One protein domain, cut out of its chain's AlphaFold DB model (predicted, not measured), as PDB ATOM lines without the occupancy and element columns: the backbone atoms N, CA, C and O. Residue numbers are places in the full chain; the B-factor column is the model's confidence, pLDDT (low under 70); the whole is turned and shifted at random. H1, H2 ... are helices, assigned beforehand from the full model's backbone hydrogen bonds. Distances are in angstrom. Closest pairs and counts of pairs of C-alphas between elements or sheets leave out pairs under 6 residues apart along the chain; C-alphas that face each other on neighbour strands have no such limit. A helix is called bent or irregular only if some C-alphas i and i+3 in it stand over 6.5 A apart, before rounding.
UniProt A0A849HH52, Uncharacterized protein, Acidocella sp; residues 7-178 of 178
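What this domain is: This is residues 7 to 178 of the 178 residues of an uncharacterized protein of Acidocella sp (UniProt A0A849HH52). Two long helices, H1 and H9, lie side by side and run the same way, with the H4 and H5 hairpin packed slantwise over them, H2 and H3 near one end and H8 crossing H1 near its start. Beyond that end with H8, two long links lead out to H6, which touches no other helix; this arm makes much of the length. The printed part has 172 residues with nine named helices, H1 to H9 in chain order, and no named strand: the class is all helix. It is loose, with a radius of gyration of the C-alphas of 20.1 A and spans of 72 by 27 by 23 A.

Where its parts are: H1, residues 7 to 35, begins at C-alpha 7 (58.563, 11.208, -4.156) and is 43.2 A long; it is irregular, with C-alphas 10 and 13 7.3 A apart. H2, residues 37 to 42, 10.3 A, is irregular too, with C-alphas 38 and 41 7.6 A apart. H3 is residues 51 to 59, 11.9 A. H4, residues 63 to 80, is 25.9 A long, and H5, residues 84 to 93, 14.0 A. H6, residues 113 to 124, 16.6 A, begins at C-alpha 113 (60.464, 9.011, -26.415). H7 is residues 137 to 140, 5.3 A, and H8 residues 142 to 151, 14.3 A. H9, residues 154 to 176, 33.6 A, ends at C-alpha 176 (37.340, 13.719, 36.077).

How they stand to each other: H1 and H4 are the hubs, touching four helices each. H1 touches H9 at a shallow tilt of 16 degrees, the same way, the closest C-alphas being those of Ala 18 and Ser 159, 4.4 A apart. H4 touches H1 at a steep tilt of 48 degrees, opposite ways, closest at C-alphas Gly 22 and Arg 76, 5.3 A. H4 and H5 form a hairpin with a shallow tilt of 11 degrees, closest at C-alphas Lys 78 and Ala 87, 5.2 A. H2 and H3 form another, closest at C-alphas Tyr 42 and Ile 51, 7.0 A. H8 touches H1, about perpendicular at 87 degrees, closest at C-alphas Phe 11 and Ala 150, 5.2 A. H7 is close to H8 but not clearly touching, with C-alphas Ser 137 and Trp 145 7.0 A apart. H6 is apart from H5 and H8, among others. Every O i to N i+4 pair is within hydrogen-bond range in H3, H4, H5, H6, H8 and H9; H1 has 22 of 25, H2 has 0 of 2 but 2 of 3 O i to N i+3 pairs, and H7 is too short for such a pair.

The domain as a whole: The C-alphas farthest apart, those of Ala 114 and Ser 178, are 72.5 A apart. The printed part has no cut and ends at the chain's last residue. The links H5 to H6 and H6 to H7 are long; residues 104 to 105 pair antiparallel with 130 to 131. Residues 110 to 115, of which 113 to 115 belong to H6, stand free. Mean pLDDT of the printed part is 91.2; residues 109 to 111, 137 to 139 and 177 to 178 are under 70.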
ATOM      1  N   ILE A   7      60.023  11.214  -4.074       70.75
ATOM      2  CA  ILE A   7      58.563  11.208  -4.156       70.75
ATOM      3  C   ILE A   7      57.927  10.725  -2.845       70.75
ATOM      4  O   ILE A   7      57.004  11.363  -2.353       70.75
ATOM      5  N   MET A   8      58.431   9.645  -2.239       78.81
ATOM      6  CA  MET A   8      57.937   9.180  -0.938       78.81
ATOM      7  C   MET A   8      58.218  10.199   0.165       78.81
ATOM      8  O   MET A   8      57.349  10.435   0.998       78.81
ATOM      9  N   ALA A   9      59.387  10.844   0.157       77.50
ATOM     10  CA  ALA A   9      59.719  11.855   1.159       77.50
ATOM     11  C   ALA A   9      58.746  13.053   1.145       77.50
ATOM     12  O   ALA A   9      58.486  13.629   2.199       77.50
ATOM     13  N   MET A  10      58.155  13.387  -0.012       79.94
ATOM     14  CA  MET A  10      57.221  14.516  -0.150       79.94
ATOM     15  C   MET A  10      55.894  14.337   0.600       79.94
ATOM     16  O   MET A  10      55.286  15.332   0.984       79.94
ATOM     17  N   PHE A  11      55.427  13.104   0.812       88.25
ATOM     18  CA  PHE A  11      54.133  12.850   1.462       88.25
ATOM     19  C   PHE A  11      54.222  11.982   2.717       88.25
ATOM     20  O   PHE A  11      53.324  12.039   3.555       88.25
ATOM     21  N   LEU A  12      55.280  11.179   2.864       91.06
ATOM     22  CA  LEU A  12      55.359  10.167   3.912       91.06
ATOM     23  C   LEU A  12      55.429  10.779   5.312       91.06
ATOM     24  O   LEU A  12      54.717  10.314   6.198       91.06
ATOM     25  N   GLU A  13      56.254  11.804   5.522       91.75
ATOM     26  CA  GLU A  13      56.368  12.443   6.839       91.75
ATOM     27  C   GLU A  13      55.086  13.196   7.237       91.75
ATOM     28  O   GLU A  13      54.546  12.884   8.300       91.75
ATOM     29  N   PRO A  14      54.498  14.071   6.392       93.75
ATOM     30  CA  PRO A  14      53.207  14.688   6.702       93.75
ATOM     31  C   PRO A  14      52.107  13.662   7.000       93.75
ATOM     32  O   PRO A  14      51.353  13.818   7.962       93.75
ATOM     33  N   PHE A  15      52.037  12.580   6.216       95.69
ATOM     34  CA  PHE A  15      51.091  11.493   6.456       95.69
ATOM     35  C   PHE A  15      51.324  10.811   7.808       95.69
ATOM     36  O   PHE A  15      50.373  10.634   8.567       95.69
ATOM     37  N   LYS A  16      52.572  10.441   8.129       95.56
ATOM     38  CA  LYS A  16      52.923   9.820   9.415       95.56
ATOM     39  C   LYS A  16      52.527  10.710  10.583       95.56
ATOM     40  O   LYS A  16      51.952  10.204  11.540       95.56
ATOM     41  N   THR A  17      52.799  12.011  10.501       96.69
ATOM     42  CA  THR A  17      52.404  12.972  11.535       96.69
ATOM     43  C   THR A  17      50.889  12.994  11.712       96.69
ATOM     44  O   THR A  17      50.410  12.812  12.827       96.69
ATOM     45  N   ALA A  18      50.124  13.127  10.625       97.81
ATOM     46  CA  ALA A  18      48.664  13.121  10.691       97.81
ATOM     47  C   ALA A  18      48.110  11.801  11.259       97.81
ATOM     48  O   ALA A  18      47.227  11.811  12.115       97.81
ATOM     49  N   ALA A  19      48.645  10.659  10.823       97.19
ATOM     50  CA  ALA A  19      48.244   9.344  11.314       97.19
ATOM     51  C   ALA A  19      48.575   9.156  12.804       97.19
ATOM     52  O   ALA A  19      47.752   8.624  13.553       97.19
ATOM     53  N   ALA A  20      49.751   9.616  13.242       97.69
ATOM     54  CA  ALA A  20      50.170   9.570  14.637       97.69
ATOM     55  C   ALA A  20      49.277  10.451  15.521       97.69
ATOM     56  O   ALA A  20      48.753   9.961  16.519       97.69
ATOM     57  N   ASP A  21      49.024  11.701  15.128       98.50
ATOM     58  CA  ASP A  21      48.146  12.605  15.878       98.50
ATOM     59  C   ASP A  21      46.711  12.054  15.957       98.50
ATOM     60  O   ASP A  21      46.094  12.058  17.023       98.50
ATOM     61  N   GLY A  22      46.195  11.476  14.867       97.88
ATOM     62  CA  GLY A  22      44.897  10.801  14.875       97.88
ATOM     63  C   GLY A  22      44.868   9.587  15.814       97.88
ATOM     64  O   GLY A  22      43.883   9.360  16.517       97.88
ATOM     65  N   ALA A  23      45.947   8.803  15.875       97.12
ATOM     66  CA  ALA A  23      46.075   7.705  16.834       97.12
ATOM     67  C   ALA A  23      46.135   8.197  18.290       97.12
ATOM     68  O   ALA A  23      45.550   7.555  19.163       97.12
ATOM     69  N   VAL A  24      46.776   9.341  18.550       97.94
ATOM     70  CA  VAL A  24      46.804   9.974  19.877       97.94
ATOM     71  C   VAL A  24      45.397  10.360  20.333       97.94
ATOM     72  O   VAL A  24      45.055  10.081  21.480       97.94
ATOM     73  N   VAL A  25      44.558  10.929  19.458       97.75
ATOM     74  CA  VAL A  25      43.153  11.243  19.794       97.75
ATOM     75  C   VAL A  25      42.401   9.986  20.232       97.75
ATOM     76  O   VAL A  25      41.787   9.977  21.298       97.75
ATOM     77  N   GLU A  26      42.485   8.899  19.456       97.19
ATOM     78  CA  GLU A  26      41.833   7.636  19.826       97.19
ATOM     79  C   GLU A  26      42.368   7.084  21.155       97.19
ATOM     80  O   GLU A  26      41.581   6.663  22.004       97.19
ATOM     81  N   LEU A  27      43.688   7.099  21.364       97.06
ATOM     82  CA  LEU A  27      44.287   6.623  22.608       97.06
ATOM     83  C   LEU A  27      43.779   7.423  23.812       97.06
ATOM     84  O   LEU A  27      43.371   6.825  24.807       97.06
ATOM     85  N   LYS A  28      43.751   8.756  23.716       97.56
ATOM     86  CA  LYS A  28      43.248   9.624  24.786       97.56
ATOM     87  C   LYS A  28      41.779   9.349  25.099       97.56
ATOM     88  O   LYS A  28      41.438   9.194  26.269       97.56
ATOM     89  N   LEU A  29      40.931   9.200  24.078       97.19
ATOM     90  CA  LEU A  29      39.521   8.828  24.254       97.19
ATOM     91  C   LEU A  29      39.376   7.481  24.977       97.19
ATOM     92  O   LEU A  29      38.573   7.361  25.898       97.19
ATOM     93  N   ARG A  30      40.184   6.477  24.613       96.75
ATOM     94  CA  ARG A  30      40.180   5.164  25.282       96.75
ATOM     95  C   ARG A  30      40.660   5.240  26.726       96.75
ATOM     96  O   ARG A  30      40.086   4.577  27.584       96.75
ATOM     97  N   MET A  31      41.696   6.029  27.000       96.56
ATOM     98  CA  MET A  31      42.205   6.226  28.359       96.56
ATOM     99  C   MET A  31      41.172   6.925  29.243       96.56
ATOM    100  O   MET A  31      40.952   6.482  30.367       96.56
ATOM    101  N   LEU A  32      40.505   7.962  28.725       96.00
ATOM    102  CA  LEU A  32      39.400   8.625  29.414       96.00
ATOM    103  C   LEU A  32      38.252   7.641  29.674       96.00
ATOM    104  O   LEU A  32      37.804   7.497  30.807       96.00
ATOM    105  N   ALA A  33      37.847   6.880  28.653       95.69
ATOM    106  CA  ALA A  33      36.817   5.856  28.788       95.69
ATOM    107  C   ALA A  33      37.168   4.788  29.834       95.69
ATOM    108  O   ALA A  33      36.291   4.319  30.549       95.69
ATOM    109  N   GLY A  34      38.442   4.400  29.944       95.00
ATOM    110  CA  GLY A  34      38.904   3.433  30.942       95.00
ATOM    111  C   GLY A  34      38.791   3.938  32.384       95.00
ATOM    112  O   GLY A  34      38.592   3.132  33.295       95.00
ATOM    113  N   LYS A  35      38.888   5.256  32.590       93.94
ATOM    114  CA  LYS A  35      38.764   5.892  33.908       93.94
ATOM    115  C   LYS A  35      37.314   6.118  34.323       93.94
ATOM    116  O   LYS A  35      36.978   5.859  35.473       93.94
ATOM    117  N   VAL A  36      36.460   6.528  33.388       93.50
ATOM    118  CA  VAL A  36      35.064   6.883  33.667       93.50
ATOM    119  C   VAL A  36      34.180   5.629  33.649       93.50
ATOM    120  O   VAL A  36      33.964   5.066  32.571       93.50
ATOM    121  N   PRO A  37      33.590   5.189  34.784       92.81
ATOM    122  CA  PRO A  37      32.842   3.929  34.852       92.81
ATOM    123  C   PRO A  37      31.717   3.806  33.815       92.81
ATOM    124  O   PRO A  37      31.536   2.749  33.215       92.81
ATOM    125  N   ALA A  38      31.000   4.902  33.539       92.25
ATOM    126  CA  ALA A  38      29.923   4.933  32.547       92.25
ATOM    127  C   ALA A  38      30.405   4.681  31.101       92.25
ATOM    128  O   ALA A  38      29.632   4.228  30.256       92.25
ATOM    129  N   LEU A  39      31.685   4.940  30.819       94.12
ATOM    130  CA  LEU A  39      32.282   4.881  29.484       94.12
ATOM    131  C   LEU A  39      33.184   3.656  29.277       94.12
ATOM    132  O   LEU A  39      33.584   3.386  28.143       94.12
ATOM    133  N   GLN A  40      33.468   2.867  30.319       94.06
ATOM    134  CA  GLN A  40      34.418   1.741  30.266       94.06
ATOM    135  C   GLN A  40      34.127   0.719  29.164       94.06
ATOM    136  O   GLN A  40      35.054   0.107  28.626       94.06
ATOM    137  N   LYS A  41      32.861   0.596  28.743       93.81
ATOM    138  CA  LYS A  41      32.452  -0.221  27.590       93.81
ATOM    139  C   LYS A  41      33.197   0.120  26.290       93.81
ATOM    140  O   LYS A  41      33.236  -0.731  25.409       93.81
ATOM    141  N   TYR A  42      33.785   1.311  26.153       93.88
ATOM    142  CA  TYR A  42      34.533   1.729  24.960       93.88
ATOM    143  C   TYR A  42      36.042   1.476  25.038       93.88
ATOM    144  O   TYR A  42      36.679   1.330  23.994       93.88
ATOM    145  N   ALA A  43      36.626   1.377  26.238       92.44
ATOM    146  CA  ALA A  43      38.081   1.355  26.429       92.44
ATOM    147  C   ALA A  43      38.775   0.242  25.617       92.44
ATOM    148  O   ALA A  43      39.795   0.473  24.961       92.44
ATOM    149  N   HIS A  44      38.162  -0.946  25.583       89.25
ATOM    150  CA  HIS A  44      38.714  -2.149  24.944       89.25
ATOM    151  C   HIS A  44      37.967  -2.597  23.681       89.25
ATOM    152  O   HIS A  44      38.318  -3.618  23.089       89.25
ATOM    153  N   LYS A  45      36.942  -1.859  23.234       90.69
ATOM    154  CA  LYS A  45      36.212  -2.221  22.012       90.69
ATOM    155  C   LYS A  45      37.083  -2.052  20.773       90.69
ATOM    156  O   LYS A  45      37.914  -1.148  20.699       90.69
ATOM    157  N   LYS A  46      36.835  -2.877  19.751       86.44
ATOM    158  CA  LYS A  46      37.524  -2.772  18.453       86.44
ATOM    159  C   LYS A  46      37.377  -1.373  17.843       86.44
ATOM    160  O   LYS A  46      38.352  -0.830  17.343       86.44
ATOM    161  N   ASN A  47      36.189  -0.783  17.954       87.12
ATOM    162  CA  ASN A  47      35.880   0.563  17.483       87.12
ATOM    163  C   ASN A  47      35.359   1.413  18.646       87.12
ATOM    164  O   ASN A  47      34.665   0.891  19.516       87.12
ATOM    165  N   LEU A  48      35.626   2.719  18.615       87.31
ATOM    166  CA  LEU A  48      35.079   3.680  19.582       87.31
ATOM    167  C   LEU A  48      33.571   3.953  19.410       87.31
ATOM    168  O   LEU A  48      32.988   4.632  20.244       87.31
ATOM    169  N   GLU A  49      32.934   3.405  18.367       89.19
ATOM    170  CA  GLU A  49      31.504   3.604  18.067       89.19
ATOM    171  C   GLU A  49      31.134   5.100  18.092       89.19
ATOM    172  O   GLU A  49      31.833   5.878  17.447       89.19
ATOM    173  N   ASN A  50      30.068   5.490  18.795       89.62
ATOM    174  CA  ASN A  50      29.664   6.881  19.013       89.62
ATOM    175  C   ASN A  50      29.960   7.300  20.462       89.62
ATOM    176  O   ASN A  50      29.070   7.734  21.188       89.62
ATOM    177  N   ILE A  51      31.203   7.107  20.913       94.94
ATOM    178  CA  ILE A  51      31.640   7.526  22.253       94.94
ATOM    179  C   ILE A  51      31.359   9.013  22.522       94.94
ATOM    180  O   ILE A  51      31.157   9.397  23.668       94.94
ATOM    181  N   GLU A  52      31.329   9.845  21.479       95.81
ATOM    182  CA  GLU A  52      31.103  11.285  21.590       95.81
ATOM    183  C   GLU A  52      29.722  11.629  22.170       95.81
ATOM    184  O   GLU A  52      29.614  12.591  22.928       95.81
ATOM    185  N   ASP A  53      28.696  10.815  21.896       94.88
ATOM    186  CA  ASP A  53      27.343  11.009  22.439       94.88
ATOM    187  C   ASP A  53      27.317  10.750  23.953       94.88
ATOM    188  O   ASP A  53      26.760  11.528  24.731       94.88
ATOM    189  N   ASP A  54      27.987   9.683  24.390       95.44
ATOM    190  CA  ASP A  54      28.089   9.334  25.805       95.44
ATOM    191  C   ASP A  54      29.010  10.305  26.567       95.44
ATOM    192  O   ASP A  54      28.757  10.613  27.731       95.44
ATOM    193  N   LEU A  55      30.054  10.832  25.913       94.94
ATOM    194  CA  LEU A  55      30.880  11.913  26.458       94.94
ATOM    195  C   LEU A  55      30.068  13.196  26.636       94.94
ATOM    196  O   LEU A  55      30.179  13.834  27.681       94.94
ATOM    197  N   ALA A  56      29.237  13.552  25.653       94.69
ATOM    198  CA  ALA A  56      28.362  14.713  25.742       94.69
ATOM    199  C   ALA A  56      27.357  14.579  26.888       94.69
ATOM    200  O   ALA A  56      27.204  15.515  27.671       94.69
ATOM    201  N   ALA A  57      26.755  13.400  27.054       94.44
ATOM    202  CA  ALA A  57      25.859  13.123  28.170       94.44
ATOM    203  C   ALA A  57      26.573  13.161  29.534       94.44
ATOM    204  O   ALA A  57      26.018  13.687  30.497       94.44
ATOM    205  N   HIS A  58      27.789  12.613  29.632       94.75
ATOM    206  CA  HIS A  58      28.514  12.521  30.902       94.75
ATOM    207  C   HIS A  58      29.123  13.858  31.346       94.75
ATOM    208  O   HIS A  58      28.993  14.239  32.506       94.75
ATOM    209  N   PHE A  59      29.772  14.579  30.429       95.19
ATOM    210  CA  PHE A  59      30.520  15.804  30.733       95.19
ATOM    211  C   PHE A  59      29.773  17.094  30.374       95.19
ATOM    212  O   PHE A  59      30.321  18.176  30.565       95.19
ATOM    213  N   SER A  60      28.539  17.008  29.861       93.88
ATOM    214  CA  SER A  60      27.802  18.164  29.322       93.88
ATOM    215  C   SER A  60      28.607  18.914  28.252       93.88
ATOM    216  O   SER A  60      28.753  20.136  28.300       93.88
ATOM    217  N   LEU A  61      29.178  18.158  27.309       94.50
ATOM    218  CA  LEU A  61      30.011  18.699  26.234       94.50
ATOM    219  C   LEU A  61      29.214  19.692  25.374       94.50
ATOM    220  O   LEU A  61      28.021  19.495  25.131       94.50
ATOM    221  N   SER A  62      29.871  20.745  24.883       96.31
ATOM    222  CA  SER A  62      29.243  21.624  23.896       96.31
ATOM    223  C   SER A  62      28.986  20.861  22.592       96.31
ATOM    224  O   SER A  62      29.718  19.930  22.248       96.31
ATOM    225  N   ALA A  63      27.967  21.281  21.837       96.56
ATOM    226  CA  ALA A  63      27.676  20.693  20.528       96.56
ATOM    227  C   ALA A  63      28.881  20.795  19.572       96.56
ATOM    228  O   ALA A  63      29.157  19.861  18.827       96.56
ATOM    229  N   GLU A  64      29.632  21.896  19.651       96.75
ATOM    230  CA  GLU A  64      30.844  22.131  18.858       96.75
ATOM    231  C   GLU A  64      31.975  21.152  19.209       96.75
ATOM    232  O   GLU A  64      32.582  20.558  18.315       96.75
ATOM    233  N   ASP A  65      32.250  20.939  20.500       97.44
ATOM    234  CA  ASP A  65      33.283  19.990  20.921       97.44
ATOM    235  C   ASP A  65      32.862  18.548  20.562       97.44
ATOM    236  O   ASP A  65      33.693  17.759  20.104       97.44
ATOM    237  N   GLN A  66      31.573  18.201  20.710       97.38
ATOM    238  CA  GLN A  66      31.036  16.889  20.321       97.38
ATOM    239  C   GLN A  66      31.202  16.639  18.817       97.38
ATOM    240  O   GLN A  66      31.734  15.599  18.417       97.38
ATOM    241  N   GLU A  67      30.793  17.598  17.986       97.31
ATOM    242  CA  GLU A  67      30.927  17.525  16.530       97.31
ATOM    243  C   GLU A  67      32.401  17.437  16.112       97.31
ATOM    244  O   GLU A  67      32.771  16.579  15.305       97.31
ATOM    245  N   THR A  68      33.276  18.234  16.732       97.94
ATOM    246  CA  THR A  68      34.724  18.205  16.474       97.94
ATOM    247  C   THR A  68      35.320  16.823  16.741       97.94
ATOM    248  O   THR A  68      36.056  16.293  15.901       97.94
ATOM    249  N   LEU A  69      35.000  16.208  17.886       98.00
ATOM    250  CA  LEU A  69      35.470  14.860  18.220       98.00
ATOM    251  C   LEU A  69      34.954  13.823  17.214       98.00
ATOM    252  O   LEU A  69      35.736  13.008  16.709       98.00
ATOM    253  N   GLN A  70      33.668  13.896  16.864       97.69
ATOM    254  CA  GLN A  70      33.029  12.964  15.940       97.69
ATOM    255  C   GLN A  70      33.657  13.046  14.542       97.69
ATOM    256  O   GLN A  70      34.010  12.021  13.942       97.69
ATOM    257  N   LEU A  71      33.830  14.261  14.020       97.94
ATOM    258  CA  LEU A  71      34.448  14.505  12.722       97.94
ATOM    259  C   LEU A  71      35.923  14.102  12.718       97.94
ATOM    260  O   LEU A  71      36.368  13.470  11.759       97.94
ATOM    261  N   CYS A  72      36.670  14.358  13.796       98.06
ATOM    262  CA  CYS A  72      38.056  13.907  13.920       98.06
ATOM    263  C   CYS A  72      38.169  12.377  13.929       98.06
ATOM    264  O   CYS A  72      39.019  11.816  13.233       98.06
ATOM    265  N   ARG A  73      37.285  11.655  14.622       96.81
ATOM    266  CA  ARG A  73      37.273  10.184  14.558       96.81
ATOM    267  C   ARG A  73      37.016   9.680  13.136       96.81
ATOM    268  O   ARG A  73      37.693   8.757  12.671       96.81
ATOM    269  N   GLN A  74      36.067  10.286  12.421       97.00
ATOM    270  CA  GLN A  74      35.783   9.935  11.027       97.00
ATOM    271  C   GLN A  74      36.973  10.254  10.110       97.00
ATOM    272  O   GLN A  74      37.383   9.394   9.328       97.00
ATOM    273  N   LEU A  75      37.561  11.446  10.238       97.94
ATOM    274  CA  LEU A  75      38.735  11.888   9.487       97.94
ATOM    275  C   LEU A  75      39.913  10.926   9.668       97.94
ATOM    276  O   LEU A  75      40.513  10.503   8.679       97.94
ATOM    277  N   ARG A  76      40.204  10.519  10.909       97.12
ATOM    278  CA  ARG A  76      41.246   9.531  11.217       97.12
ATOM    279  C   ARG A  76      41.038   8.243  10.428       97.12
ATOM    280  O   ARG A  76      41.967   7.774   9.775       97.12
ATOM    281  N   ASN A  77      39.827   7.685  10.459       95.75
ATOM    282  CA  ASN A  77      39.523   6.460   9.721       95.75
ATOM    283  C   ASN A  77      39.747   6.643   8.213       95.75
ATOM    284  O   ASN A  77      40.291   5.754   7.563       95.75
ATOM    285  N   LYS A  78      39.382   7.801   7.651       95.62
ATOM    286  CA  LYS A  78      39.608   8.093   6.228       95.62
ATOM    287  C   LYS A  78      41.088   8.194   5.873       95.62
ATOM    288  O   LYS A  78      41.498   7.619   4.869       95.62
ATOM    289  N   ILE A  79      41.896   8.839   6.712       95.00
ATOM    290  CA  ILE A  79      43.349   8.937   6.511       95.00
ATOM    291  C   ILE A  79      44.013   7.560   6.591       95.00
ATOM    292  O   ILE A  79      44.788   7.211   5.703       95.00
ATOM    293  N   LEU A  80      43.684   6.753   7.605       92.06
ATOM    294  CA  LEU A  80      44.283   5.424   7.792       92.06
ATOM    295  C   LEU A  80      43.939   4.442   6.667       92.06
ATOM    296  O   LEU A  80      44.745   3.570   6.353       92.06
ATOM    297  N   HIS A  81      42.769   4.593   6.049       91.62
ATOM    298  CA  HIS A  81      42.345   3.786   4.903       91.62
ATOM    299  C   HIS A  81      42.657   4.429   3.544       91.62
ATOM    300  O   HIS A  81      42.183   3.941   2.522       91.62
ATOM    301  N   SER A  82      43.440   5.514   3.522       91.69
ATOM    302  CA  SER A  82      43.823   6.240   2.302       91.69
ATOM    303  C   SER A  82      42.638   6.707   1.435       91.69
ATOM    304  O   SER A  82      42.768   6.890   0.228       91.69
ATOM    305  N   ASP A  83      41.480   6.953   2.050       92.44
ATOM    306  CA  ASP A  83      40.296   7.535   1.410       92.44
ATOM    307  C   ASP A  83      40.383   9.069   1.499       92.44
ATOM    308  O   ASP A  83      39.644   9.732   2.236       92.44
ATOM    309  N   PHE A  84      41.366   9.646   0.799       92.12
ATOM    310  CA  PHE A  84      41.707  11.066   0.947       92.12
ATOM    311  C   PHE A  84      40.652  12.009   0.376       92.12
ATOM    312  O   PHE A  84      40.474  13.105   0.906       92.12
ATOM    313  N   ARG A  85      39.862  11.569  -0.610       91.19
ATOM    314  CA  ARG A  85      38.689  12.325  -1.062       91.19
ATOM    315  C   ARG A  85      37.676  12.499   0.068       91.19
ATOM    316  O   ARG A  85      37.170  13.599   0.285       91.19
ATOM    317  N   ALA A  86      37.373  11.432   0.812       93.19
ATOM    318  CA  ALA A  86      36.497  11.549   1.970       93.19
ATOM    319  C   ALA A  86      37.162  12.305   3.128       93.19
ATOM    320  O   ALA A  86      36.475  13.078   3.791       93.19
ATOM    321  N   ALA A  87      38.469  12.132   3.349       95.38
ATOM    322  CA  ALA A  87      39.209  12.889   4.358       95.38
ATOM    323  C   ALA A  87      39.129  14.405   4.102       95.38
ATOM    324  O   ALA A  87      38.821  15.164   5.015       95.38
ATOM    325  N   ARG A  88      39.299  14.841   2.846       94.81
ATOM    326  CA  ARG A  88      39.175  16.246   2.436       94.81
ATOM    327  C   ARG A  88      37.787  16.818   2.731       94.81
ATOM    328  O   ARG A  88      37.680  17.931   3.233       94.81
ATOM    329  N   ARG A  89      36.718  16.043   2.504       95.06
ATOM    330  CA  ARG A  89      35.357  16.452   2.907       95.06
ATOM    331  C   ARG A  89      35.250  16.667   4.416       95.06
ATOM    332  O   ARG A  89      34.722  17.688   4.830       95.06
ATOM    333  N   LYS A  90      35.819  15.764   5.222       97.69
ATOM    334  CA  LYS A  90      35.831  15.910   6.686       97.69
ATOM    335  C   LYS A  90      36.645  17.106   7.167       97.69
ATOM    336  O   LYS A  90      36.243  17.741   8.130       97.69
ATOM    337  N   LEU A  91      37.733  17.453   6.482       97.81
ATOM    338  CA  LEU A  91      38.470  18.689   6.756       97.81
ATOM    339  C   LEU A  91      37.617  19.938   6.498       97.81
ATOM    340  O   LEU A  91      37.581  20.814   7.354       97.81
ATOM    341  N   ASN A  92      36.883  19.989   5.383       96.62
ATOM    342  CA  ASN A  92      35.971  21.107   5.108       96.62
ATOM    343  C   ASN A  92      34.838  21.200   6.144       96.62
ATOM    344  O   ASN A  92      34.504  22.297   6.575       96.62
ATOM    345  N   GLU A  93      34.267  20.063   6.561       97.31
ATOM    346  CA  GLU A  93      33.255  20.010   7.634       97.31
ATOM    347  C   GLU A  93      33.818  20.524   8.974       97.31
ATOM    348  O   GLU A  93      33.109  21.180   9.723       97.31
ATOM    349  N   LEU A  94      35.113  20.309   9.238       97.19
ATOM    350  CA  LEU A  94      35.850  20.863  10.386       97.19
ATOM    351  C   LEU A  94      36.270  22.338  10.205       97.19
ATOM    352  O   LEU A  94      37.036  22.860  11.013       97.19
ATOM    353  N   GLY A  95      35.838  23.005   9.131       96.38
ATOM    354  CA  GLY A  95      36.185  24.399   8.840       96.38
ATOM    355  C   GLY A  95      37.606  24.612   8.307       96.38
ATOM    356  O   GLY A  95      38.049  25.753   8.183       96.38
ATOM    357  N   ALA A  96      38.341  23.549   7.971       95.25
ATOM    358  CA  ALA A  96      39.642  23.679   7.329       95.25
ATOM    359  C   ALA A  96      39.459  23.899   5.824       95.25
ATOM    360  O   ALA A  96      38.998  23.008   5.113       95.25
ATOM    361  N   GLU A  97      39.867  25.063   5.322       91.50
ATOM    362  CA  GLU A  97      39.840  25.343   3.886       91.50
ATOM    363  C   GLU A  97      40.761  24.374   3.124       91.50
ATOM    364  O   GLU A  97      41.973  24.276   3.373       91.50
ATOM    365  N   THR A  98      40.190  23.635   2.172       88.94
ATOM    366  CA  THR A  98      40.938  22.721   1.303       88.94
ATOM    367  C   THR A  98      40.979  23.240  -0.126       88.94
ATOM    368  O   THR A  98      40.014  23.793  -0.648       88.94
ATOM    369  N   THR A  99      42.126  23.054  -0.769       91.12
ATOM    370  CA  THR A  99      42.368  23.441  -2.158       91.12
ATOM    371  C   THR A  99      42.994  22.259  -2.885       91.12
ATOM    372  O   THR A  99      43.776  21.534  -2.268       91.12
ATOM    373  N   PRO A 100      42.699  22.042  -4.176       91.88
ATOM    374  CA  PRO A 100      43.393  21.023  -4.952       91.88
ATOM    375  C   PRO A 100      44.914  21.238  -4.945       91.88
ATOM    376  O   PRO A 100      45.387  22.367  -5.061       91.88
ATOM    377  N   GLY A 101      45.672  20.149  -4.840       91.31
ATOM    378  CA  GLY A 101      47.132  20.122  -4.934       91.31
ATOM    379  C   GLY A 101      47.641  20.204  -6.377       91.31
ATOM    380  O   GLY A 101      48.827  20.421  -6.604       91.31
ATOM    381  N   GLY A 102      46.750  20.058  -7.361       91.19
ATOM    382  CA  GLY A 102      47.075  20.191  -8.781       91.19
ATOM    383  C   GLY A 102      47.754  18.957  -9.376       91.19
ATOM    384  O   GLY A 102      48.350  19.047 -10.451       91.19
ATOM    385  N   VAL A 103      47.670  17.803  -8.711       91.12
ATOM    386  CA  VAL A 103      48.252  16.562  -9.224       91.12
ATOM    387  C   VAL A 103      47.367  15.994 -10.330       91.12
ATOM    388  O   VAL A 103      46.151  15.850 -10.180       91.12
ATOM    389  N   LYS A 104      47.993  15.636 -11.454       90.44
ATOM    390  CA  LYS A 104      47.343  14.962 -12.579       90.44
ATOM    391  C   LYS A 104      47.948  13.582 -12.784       90.44
ATOM    392  O   LYS A 104      49.169  13.438 -12.824       90.44
ATOM    393  N   LYS A 105      47.094  12.578 -12.959       88.06
ATOM    394  CA  LYS A 105      47.494  11.252 -13.424       88.06
ATOM    395  C   LYS A 105      47.508  11.245 -14.947       88.06
ATOM    396  O   LYS A 105      46.558  11.699 -15.578       88.06
ATOM    397  N   VAL A 106      48.574  10.713 -15.529       87.06
ATOM    398  CA  VAL A 106      48.734  10.596 -16.978       87.06
ATOM    399  C   VAL A 106      49.101   9.158 -17.277       87.06
ATOM    400  O   VAL A 106      50.147   8.682 -16.836       87.06
ATOM    401  N   ASP A 107      48.243   8.468 -18.016       83.38
ATOM    402  CA  ASP A 107      48.550   7.121 -18.472       83.38
ATOM    403  C   ASP A 107      49.535   7.216 -19.640       83.38
ATOM    404  O   ASP A 107      49.287   7.896 -20.642       83.38
ATOM    405  N   LEU A 108      50.686   6.564 -19.493       78.88
ATOM    406  CA  LEU A 108      51.737   6.549 -20.504       78.88
ATOM    407  C   LEU A 108      51.600   5.283 -21.359       78.88
ATOM    408  O   LEU A 108      51.914   4.193 -20.874       78.88
ATOM    409  N   PRO A 109      51.160   5.381 -22.624       69.19
ATOM    410  CA  PRO A 109      51.215   4.246 -23.526       69.19
ATOM    411  C   PRO A 109      52.623   4.139 -24.122       69.19
ATOM    412  O   PRO A 109      53.143   5.126 -24.625       69.19
ATOM    413  N   THR A 110      53.188   2.926 -24.089       66.44
ATOM    414  CA  THR A 110      54.393   2.463 -24.817       66.44
ATOM    415  C   THR A 110      55.682   3.301 -24.667       66.44
ATOM    416  O   THR A 110      55.715   4.518 -24.787       66.44
ATOM    417  N   VAL A 111      56.820   2.631 -24.468       68.69
ATOM    418  CA  VAL A 111      58.105   3.258 -24.089       68.69
ATOM    419  C   VAL A 111      58.841   3.905 -25.281       68.69
ATOM    420  O   VAL A 111      60.007   3.614 -25.532       68.69
ATOM    421  N   THR A 112      58.176   4.767 -26.057       81.88
ATOM    422  CA  THR A 112      58.855   5.593 -27.072       81.88
ATOM    423  C   THR A 112      58.991   7.031 -26.587       81.88
ATOM    424  O   THR A 112      58.059   7.613 -26.032       81.88
ATOM    425  N   VAL A 113      60.163   7.627 -26.821       83.00
ATOM    426  CA  VAL A 113      60.464   9.011 -26.415       83.00
ATOM    427  C   VAL A 113      59.500  10.012 -27.067       83.00
ATOM    428  O   VAL A 113      59.103  10.978 -26.425       83.00
ATOM    429  N   ALA A 114      59.077   9.759 -28.310       84.94
ATOM    430  CA  ALA A 114      58.128  10.612 -29.027       84.94
ATOM    431  C   ALA A 114      56.737  10.617 -28.369       84.94
ATOM    432  O   ALA A 114      56.218  11.688 -28.065       84.94
ATOM    433  N   ALA A 115      56.179   9.440 -28.056       83.12
ATOM    434  CA  ALA A 115      54.886   9.342 -27.377       83.12
ATOM    435  C   ALA A 115      54.915   9.998 -25.986       83.12
ATOM    436  O   ALA A 115      53.966  10.677 -25.593       83.12
ATOM    437  N   LEU A 116      56.028   9.851 -25.259       85.06
ATOM    438  CA  LEU A 116      56.219  10.515 -23.972       85.06
ATOM    439  C   LEU A 116      56.261  12.046 -24.119       85.06
ATOM    440  O   LEU A 116      55.603  12.752 -23.357       85.06
ATOM    441  N   ALA A 117      56.995  12.565 -25.109       86.62
ATOM    442  CA  ALA A 117      57.070  13.999 -25.376       86.62
ATOM    443  C   ALA A 117      55.701  14.590 -25.764       86.62
ATOM    444  O   ALA A 117      55.352  15.681 -25.312       86.62
ATOM    445  N   ASP A 118      54.902  13.864 -26.547       86.94
ATOM    446  CA  ASP A 118      53.536  14.262 -26.905       86.94
ATOM    447  C   ASP A 118      52.625  14.339 -25.679       86.94
ATOM    448  O   ASP A 118      51.929  15.340 -25.496       86.94
ATOM    449  N   LYS A 119      52.691  13.344 -24.783       86.88
ATOM    450  CA  LYS A 119      51.943  13.368 -23.518       86.88
ATOM    451  C   LYS A 119      52.357  14.537 -22.631       86.88
ATOM    452  O   LYS A 119      51.487  15.238 -22.123       86.88
ATOM    453  N   ILE A 120      53.657  14.803 -22.485       86.44
ATOM    454  CA  ILE A 120      54.149  15.949 -21.700       86.44
ATOM    455  C   ILE A 120      53.595  17.266 -22.259       86.44
ATOM    456  O   ILE A 120      53.081  18.085 -21.496       86.44
ATOM    457  N   ARG A 121      53.640  17.456 -23.584       88.25
ATOM    458  CA  ARG A 121      53.072  18.648 -24.231       88.25
ATOM    459  C   ARG A 121      51.565  18.754 -24.013       88.25
ATOM    460  O   ARG A 121      51.084  19.836 -23.690       88.25
ATOM    461  N   GLY A 122      50.832  17.647 -24.125       87.12
ATOM    462  CA  GLY A 122      49.395  17.608 -23.849       87.12
ATOM    463  C   GLY A 122      49.057  17.991 -22.404       87.12
ATOM    464  O   GLY A 122      48.124  18.754 -22.166       87.12
ATOM    465  N   VAL A 123      49.853  17.538 -21.430       87.56
ATOM    466  CA  VAL A 123      49.674  17.892 -20.011       87.56
ATOM    467  C   VAL A 123      49.907  19.384 -19.792       87.56
ATOM    468  O   VAL A 123      49.100  20.034 -19.126       87.56
ATOM    469  N   GLN A 124      50.971  19.938 -20.384       86.50
ATOM    470  CA  GLN A 124      51.281  21.371 -20.326       86.50
ATOM    471  C   GLN A 124      50.196  22.226 -20.996       86.50
ATOM    472  O   GLN A 124      49.866  23.297 -20.493       86.50
ATOM    473  N   ALA A 125      49.612  21.738 -22.092       89.44
ATOM    474  CA  ALA A 125      48.497  22.377 -22.787       89.44
ATOM    475  C   ALA A 125      47.133  22.154 -22.102       89.44
ATOM    476  O   ALA A 125      46.134  22.731 -22.525       89.44
ATOM    477  N   GLY A 126      47.067  21.318 -21.061       85.06
ATOM    478  CA  GLY A 126      45.830  20.996 -20.347       85.06
ATOM    479  C   GLY A 126      44.877  20.057 -21.094       85.06
ATOM    480  O   GLY A 126      43.744  19.892 -20.655       85.06
ATOM    481  N   THR A 127      45.316  19.431 -22.185       87.06
ATOM    482  CA  THR A 127      44.502  18.530 -23.020       87.06
ATOM    483  C   THR A 127      44.654  17.056 -22.641       87.06
ATOM    484  O   THR A 127      44.023  16.200 -23.251       87.06
ATOM    485  N   GLU A 128      45.516  16.749 -21.672       86.94
ATOM    486  CA  GLU A 128      45.885  15.389 -21.286       86.94
ATOM    487  C   GLU A 128      45.965  15.245 -19.757       86.94
ATOM    488  O   GLU A 128      46.369  16.172 -19.044       86.94
ATOM    489  N   GLY A 129      45.627  14.050 -19.270       86.31
ATOM    490  CA  GLY A 129      45.668  13.678 -17.857       86.31
ATOM    491  C   GLY A 129      44.351  13.896 -17.110       86.31
ATOM    492  O   GLY A 129      43.519  14.721 -17.478       86.31
ATOM    493  N   VAL A 130      44.181  13.143 -16.026       87.75
ATOM    494  CA  VAL A 130      43.035  13.218 -15.117       87.75
ATOM    495  C   VAL A 130      43.477  13.919 -13.840       87.75
ATOM    496  O   VAL A 130      44.440  13.496 -13.199       87.75
ATOM    497  N   THR A 131      42.786  14.989 -13.454       90.12
ATOM    498  CA  THR A 131      43.010  15.652 -12.163       90.12
ATOM    499  C   THR A 131      42.685  14.677 -11.037       90.12
ATOM    500  O   THR A 131      41.560  14.191 -10.939       90.12
ATOM    501  N   VAL A 132      43.655  14.397 -10.166       90.69
ATOM    502  CA  VAL A 132      43.479  13.408  -9.092       90.69
ATOM    503  C   VAL A 132      42.367  13.825  -8.133       90.69
ATOM    504  O   VAL A 132      41.574  12.980  -7.738       90.69
ATOM    505  N   ALA A 133      42.252  15.119  -7.824       87.56
ATOM    506  CA  ALA A 133      41.205  15.649  -6.947       87.56
ATOM    507  C   ALA A 133      39.772  15.331  -7.425       87.56
ATOM    508  O   ALA A 133      38.871  15.179  -6.597       87.56
ATOM    509  N   ASP A 134      39.582  15.207  -8.741       85.50
ATOM    510  CA  ASP A 134      38.289  14.929  -9.373       85.50
ATOM    511  C   ASP A 134      38.056  13.421  -9.579       85.50
ATOM    512  O   ASP A 134      36.929  12.976  -9.809       85.50
ATOM    513  N   ALA A 135      39.118  12.622  -9.467       79.38
ATOM    514  CA  ALA A 135      39.113  11.192  -9.717       79.38
ATOM    515  C   ALA A 135      38.567  10.384  -8.524       79.38
ATOM    516  O   ALA A 135      38.462  10.854  -7.384       79.38
ATOM    517  N   SER A 136      38.215   9.120  -8.763       72.88
ATOM    518  CA  SER A 136      38.080   8.148  -7.673       72.88
ATOM    519  C   SER A 136      39.466   7.753  -7.134       72.88
ATOM    520  O   SER A 136      40.502   8.083  -7.720       72.88
ATOM    521  N   SER A 137      39.516   7.047  -6.002       65.81
ATOM    522  CA  SER A 137      40.774   6.496  -5.473       65.81
ATOM    523  C   SER A 137      41.391   5.445  -6.406       65.81
ATOM    524  O   SER A 137      42.614   5.318  -6.462       65.81
ATOM    525  N   GLU A 138      40.553   4.726  -7.158       69.12
ATOM    526  CA  GLU A 138      40.966   3.739  -8.163       69.12
ATOM    527  C   GLU A 138      41.522   4.434  -9.412       69.12
ATOM    528  O   GLU A 138      42.618   4.112  -9.874       69.12
ATOM    529  N   ASP A 139      40.826   5.467  -9.894       69.06
ATOM    530  CA  ASP A 139      41.209   6.194 -11.104       69.06
ATOM    531  C   ASP A 139      42.442   7.067 -10.881       69.06
ATOM    532  O   ASP A 139      43.353   7.050 -11.704       69.06
ATOM    533  N   GLY A 140      42.516   7.793  -9.761       73.12
ATOM    534  CA  GLY A 140      43.659   8.645  -9.409       73.12
ATOM    535  C   GLY A 140      44.889   7.859  -8.944       73.12
ATOM    536  O   GLY A 140      46.009   8.370  -9.001       73.12
ATOM    537  N   GLY A 141      44.688   6.606  -8.524       83.19
ATOM    538  CA  GLY A 141      45.707   5.759  -7.920       83.19
ATOM    539  C   GLY A 141      46.130   6.244  -6.531       83.19
ATOM    540  O   GLY A 141      46.214   7.441  -6.254       83.19
ATOM    541  N   VAL A 142      46.457   5.303  -5.644       85.81
ATOM    542  CA  VAL A 142      46.835   5.604  -4.250       85.81
ATOM    543  C   VAL A 142      48.007   6.590  -4.181       85.81
ATOM    544  O   VAL A 142      47.936   7.571  -3.446       85.81
ATOM    545  N   LEU A 143      49.054   6.390  -4.990       88.00
ATOM    546  CA  LEU A 143      50.213   7.290  -5.035       88.00
ATOM    547  C   LEU A 143      49.833   8.721  -5.449       88.00
ATOM    548  O   LEU A 143      50.266   9.673  -4.805       88.00
ATOM    549  N   GLY A 144      49.012   8.871  -6.495       90.56
ATOM    550  CA  GLY A 144      48.556  10.181  -6.960       90.56
ATOM    551  C   GLY A 144      47.786  10.913  -5.867       90.56
ATOM    552  O   GLY A 144      48.025  12.091  -5.625       90.56
ATOM    553  N   TRP A 145      46.936  10.189  -5.141       92.81
ATOM    554  CA  TRP A 145      46.172  10.709  -4.011       92.81
ATOM    555  C   TRP A 145      47.045  11.110  -2.812       92.81
ATOM    556  O   TRP A 145      46.773  12.132  -2.183       92.81
ATOM    557  N   PHE A 146      48.120  10.373  -2.514       93.19
ATOM    558  CA  PHE A 146      49.111  10.783  -1.508       93.19
ATOM    559  C   PHE A 146      49.821  12.084  -1.892       93.19
ATOM    560  O   PHE A 146      49.966  12.971  -1.051       93.19
ATOM    561  N   MET A 147      50.242  12.208  -3.154       92.75
ATOM    562  CA  MET A 147      50.866  13.433  -3.661       92.75
ATOM    563  C   MET A 147      49.881  14.604  -3.620       92.75
ATOM    564  O   MET A 147      50.216  15.666  -3.111       92.75
ATOM    565  N   GLU A 148      48.650  14.390  -4.082       94.44
ATOM    566  CA  GLU A 148      47.579  15.386  -4.098       94.44
ATOM    567  C   GLU A 148      47.269  15.917  -2.693       94.44
ATOM    568  O   GLU A 148      47.244  17.130  -2.487       94.44
ATOM    569  N   ALA A 149      47.087  15.031  -1.709       94.56
ATOM    570  CA  ALA A 149      46.823  15.417  -0.323       94.56
ATOM    571  C   ALA A 149      48.023  16.131   0.326       94.56
ATOM    572  O   ALA A 149      47.840  17.088   1.083       94.56
ATOM    573  N   ALA A 150      49.252  15.697   0.027       94.06
ATOM    574  CA  ALA A 150      50.458  16.339   0.540       94.06
ATOM    575  C   ALA A 150      50.649  17.743  -0.046       94.06
ATOM    576  O   ALA A 150      50.846  18.693   0.712       94.06
ATOM    577  N   THR A 151      50.526  17.902  -1.366       93.88
ATOM    578  CA  THR A 151      50.655  19.202  -2.038       93.88
ATOM    579  C   THR A 151      49.537  20.167  -1.638       93.88
ATOM    580  O   THR A 151      49.794  21.355  -1.468       93.88
ATOM    581  N   ALA A 152      48.321  19.668  -1.396       95.19
ATOM    582  CA  ALA A 152      47.205  20.451  -0.853       95.19
ATOM    583  C   ALA A 152      47.370  20.856   0.631       95.19
ATOM    584  O   ALA A 152      46.579  21.644   1.166       95.19
ATOM    585  N   GLY A 153      48.367  20.295   1.328       96.06
ATOM    586  CA  GLY A 153      48.578  20.495   2.761       96.06
ATOM    587  C   GLY A 153      47.526  19.817   3.647       96.06
ATOM    588  O   GLY A 153      47.414  20.149   4.828       96.06
ATOM    589  N   ASP A 154      46.755  18.870   3.113       97.06
ATOM    590  CA  ASP A 154      45.636  18.237   3.819       97.06
ATOM    591  C   ASP A 154      46.108  17.443   5.043       97.06
ATOM    592  O   ASP A 154      45.460  17.468   6.088       97.06
ATOM    593  N   PHE A 155      47.276  16.798   4.968       97.31
ATOM    594  CA  PHE A 155      47.849  16.094   6.121       97.31
ATOM    595  C   PHE A 155      48.205  17.043   7.271       97.31
ATOM    596  O   PHE A 155      47.942  16.731   8.432       97.31
ATOM    597  N   GLN A 156      48.739  18.227   6.965       97.25
ATOM    598  CA  GLN A 156      49.048  19.225   7.988       97.25
ATOM    599  C   GLN A 156      47.767  19.760   8.640       97.25
ATOM    600  O   GLN A 156      47.707  19.897   9.860       97.25
ATOM    601  N   LYS A 157      46.724  20.010   7.839       98.12
ATOM    602  CA  LYS A 157      45.402  20.426   8.334       98.12
ATOM    603  C   LYS A 157      44.783  19.353   9.230       98.12
ATOM    604  O   LYS A 157      44.296  19.670  10.310       98.12
ATOM    605  N   ALA A 158      44.881  18.084   8.834       98.38
ATOM    606  CA  ALA A 158      44.420  16.965   9.648       98.38
ATOM    607  C   ALA A 158      45.178  16.852  10.976       98.38
ATOM    608  O   ALA A 158      44.546  16.722  12.020       98.38
ATOM    609  N   SER A 159      46.510  16.965  10.961       98.44
ATOM    610  CA  SER A 159      47.326  17.022  12.186       98.44
ATOM    611  C   SER A 159      46.850  18.133  13.128       98.44
ATOM    612  O   SER A 159      46.642  17.888  14.316       98.44
ATOM    613  N   SER A 160      46.610  19.341  12.608       98.31
ATOM    614  CA  SER A 160      46.097  20.459  13.408       98.31
ATOM    615  C   SER A 160      44.716  20.167  14.004       98.31
ATOM    616  O   SER A 160      44.515  20.390  15.198       98.31
ATOM    617  N   ALA A 161      43.789  19.612  13.216       98.38
ATOM    618  CA  ALA A 161      42.463  19.225  13.699       98.38
ATOM    619  C   ALA A 161      42.546  18.165  14.810       98.38
ATOM    620  O   ALA A 161      41.918  18.309  15.859       98.38
ATOM    621  N   PHE A 162      43.391  17.142  14.640       98.75
ATOM    622  CA  PHE A 162      43.608  16.118  15.663       98.75
ATOM    623  C   PHE A 162      44.209  16.682  16.947       98.75
ATOM    624  O   PHE A 162      43.799  16.281  18.033       98.75
ATOM    625  N   LYS A 163      45.134  17.641  16.860       98.44
ATOM    626  CA  LYS A 163      45.659  18.331  18.047       98.44
ATOM    627  C   LYS A 163      44.568  19.122  18.771       98.44
ATOM    628  O   LYS A 163      44.520  19.077  19.999       98.44
ATOM    629  N   GLY A 164      43.668  19.771  18.031       98.00
ATOM    630  CA  GLY A 164      42.477  20.419  18.589       98.00
ATOM    631  C   GLY A 164      41.580  19.430  19.337       98.00
ATOM    632  O   GLY A 164      41.291  19.626  20.515       98.00
ATOM    633  N   ALA A 165      41.230  18.310  18.701       98.38
ATOM    634  CA  ALA A 165      40.451  17.244  19.332       98.38
ATOM    635  C   ALA A 165      41.145  16.651  20.569       98.38
ATOM    636  O   ALA A 165      40.511  16.428  21.596       98.38
ATOM    637  N   ALA A 166      42.459  16.435  20.512       98.31
ATOM    638  CA  ALA A 166      43.226  15.947  21.652       98.31
ATOM    639  C   ALA A 166      43.165  16.918  22.843       98.31
ATOM    640  O   ALA A 166      43.075  16.458  23.980       98.31
ATOM    641  N   ALA A 167      43.173  18.232  22.592       98.19
ATOM    642  CA  ALA A 167      43.029  19.243  23.634       98.19
ATOM    643  C   ALA A 167      41.632  19.224  24.275       98.19
ATOM    644  O   ALA A 167      41.527  19.397  25.487       98.19
ATOM    645  N   ILE A 168      40.569  18.956  23.503       98.19
ATOM    646  CA  ILE A 168      39.219  18.734  24.052       98.19
ATOM    647  C   ILE A 168      39.257  17.570  25.051       98.19
ATOM    648  O   ILE A 168      38.838  17.728  26.196       98.19
ATOM    649  N   VAL A 169      39.823  16.424  24.657       97.69
ATOM    650  CA  VAL A 169      39.892  15.238  25.529       97.69
ATOM    651  C   VAL A 169      40.728  15.497  26.784       97.69
ATOM    652  O   VAL A 169      40.346  15.055  27.866       97.69
ATOM    653  N   ASP A 170      41.828  16.247  26.674       97.38
ATOM    654  CA  ASP A 170      42.643  16.627  27.834       97.38
ATOM    655  C   ASP A 170      41.854  17.484  28.837       97.38
ATOM    656  O   ASP A 170      41.963  17.263  30.044       97.38
ATOM    657  N   ARG A 171      41.021  18.424  28.359       96.81
ATOM    658  CA  ARG A 171      40.138  19.221  29.230       96.81
ATOM    659  C   ARG A 171      39.141  18.334  29.975       96.81
ATOM    660  O   ARG A 171      38.973  18.506  31.177       96.81
ATOM    661  N   LEU A 172      38.526  17.368  29.292       95.56
ATOM    662  CA  LEU A 172      37.582  16.431  29.917       95.56
ATOM    663  C   LEU A 172      38.265  15.550  30.964       95.56
ATOM    664  O   LEU A 172      37.750  15.377  32.063       95.56
ATOM    665  N   ALA A 173      39.464  15.055  30.657       93.75
ATOM    666  CA  ALA A 173      40.247  14.271  31.603       93.75
ATOM    667  C   ALA A 173      40.630  15.068  32.861       93.75
ATOM    668  O   ALA A 173      40.791  14.469  33.920       93.75
ATOM    669  N   ALA A 174      40.780  16.393  32.773       93.06
ATOM    670  CA  ALA A 174      41.045  17.237  33.937       93.06
ATOM    671  C   ALA A 174      39.824  17.376  34.866       93.06
ATOM    672  O   ALA A 174      40.018  17.434  36.076       93.06
ATOM    673  N   LEU A 175      38.602  17.372  34.316       89.75
ATOM    674  CA  LEU A 175      37.347  17.447  35.082       89.75
ATOM    675  C   LEU A 175      37.039  16.160  35.862       89.75
ATOM    676  O   LEU A 175      36.368  16.210  36.882       89.75
ATOM    677  N   ASP A 176      37.526  15.011  35.395       77.31
ATOM    678  CA  ASP A 176      37.340  13.719  36.077       77.31
ATOM    679  C   ASP A 176      38.267  13.546  37.299       77.31
ATOM    680  O   ASP A 176      37.992  12.747  38.186       77.31
ATOM    681  N   ASN A 177      39.379  14.294  37.376       61.44
ATOM    682  CA  ASN A 177      40.302  14.230  38.523       61.44
ATOM    683  C   ASN A 177      39.981  15.260  39.628       61.44
ATOM    684  O   ASN A 177      40.768  15.375  40.574       61.44
ATOM    685  N   SER A 178      38.897  16.031  39.493       52.44
ATOM    686  CA  SER A 178      38.441  17.052  40.453       52.44
ATOM    687  C   SER A 178      37.172  16.621  41.168       52.44
ATOM    688  O   SER A 178      37.134  16.760  42.409       52.44
TER     689      SER A 178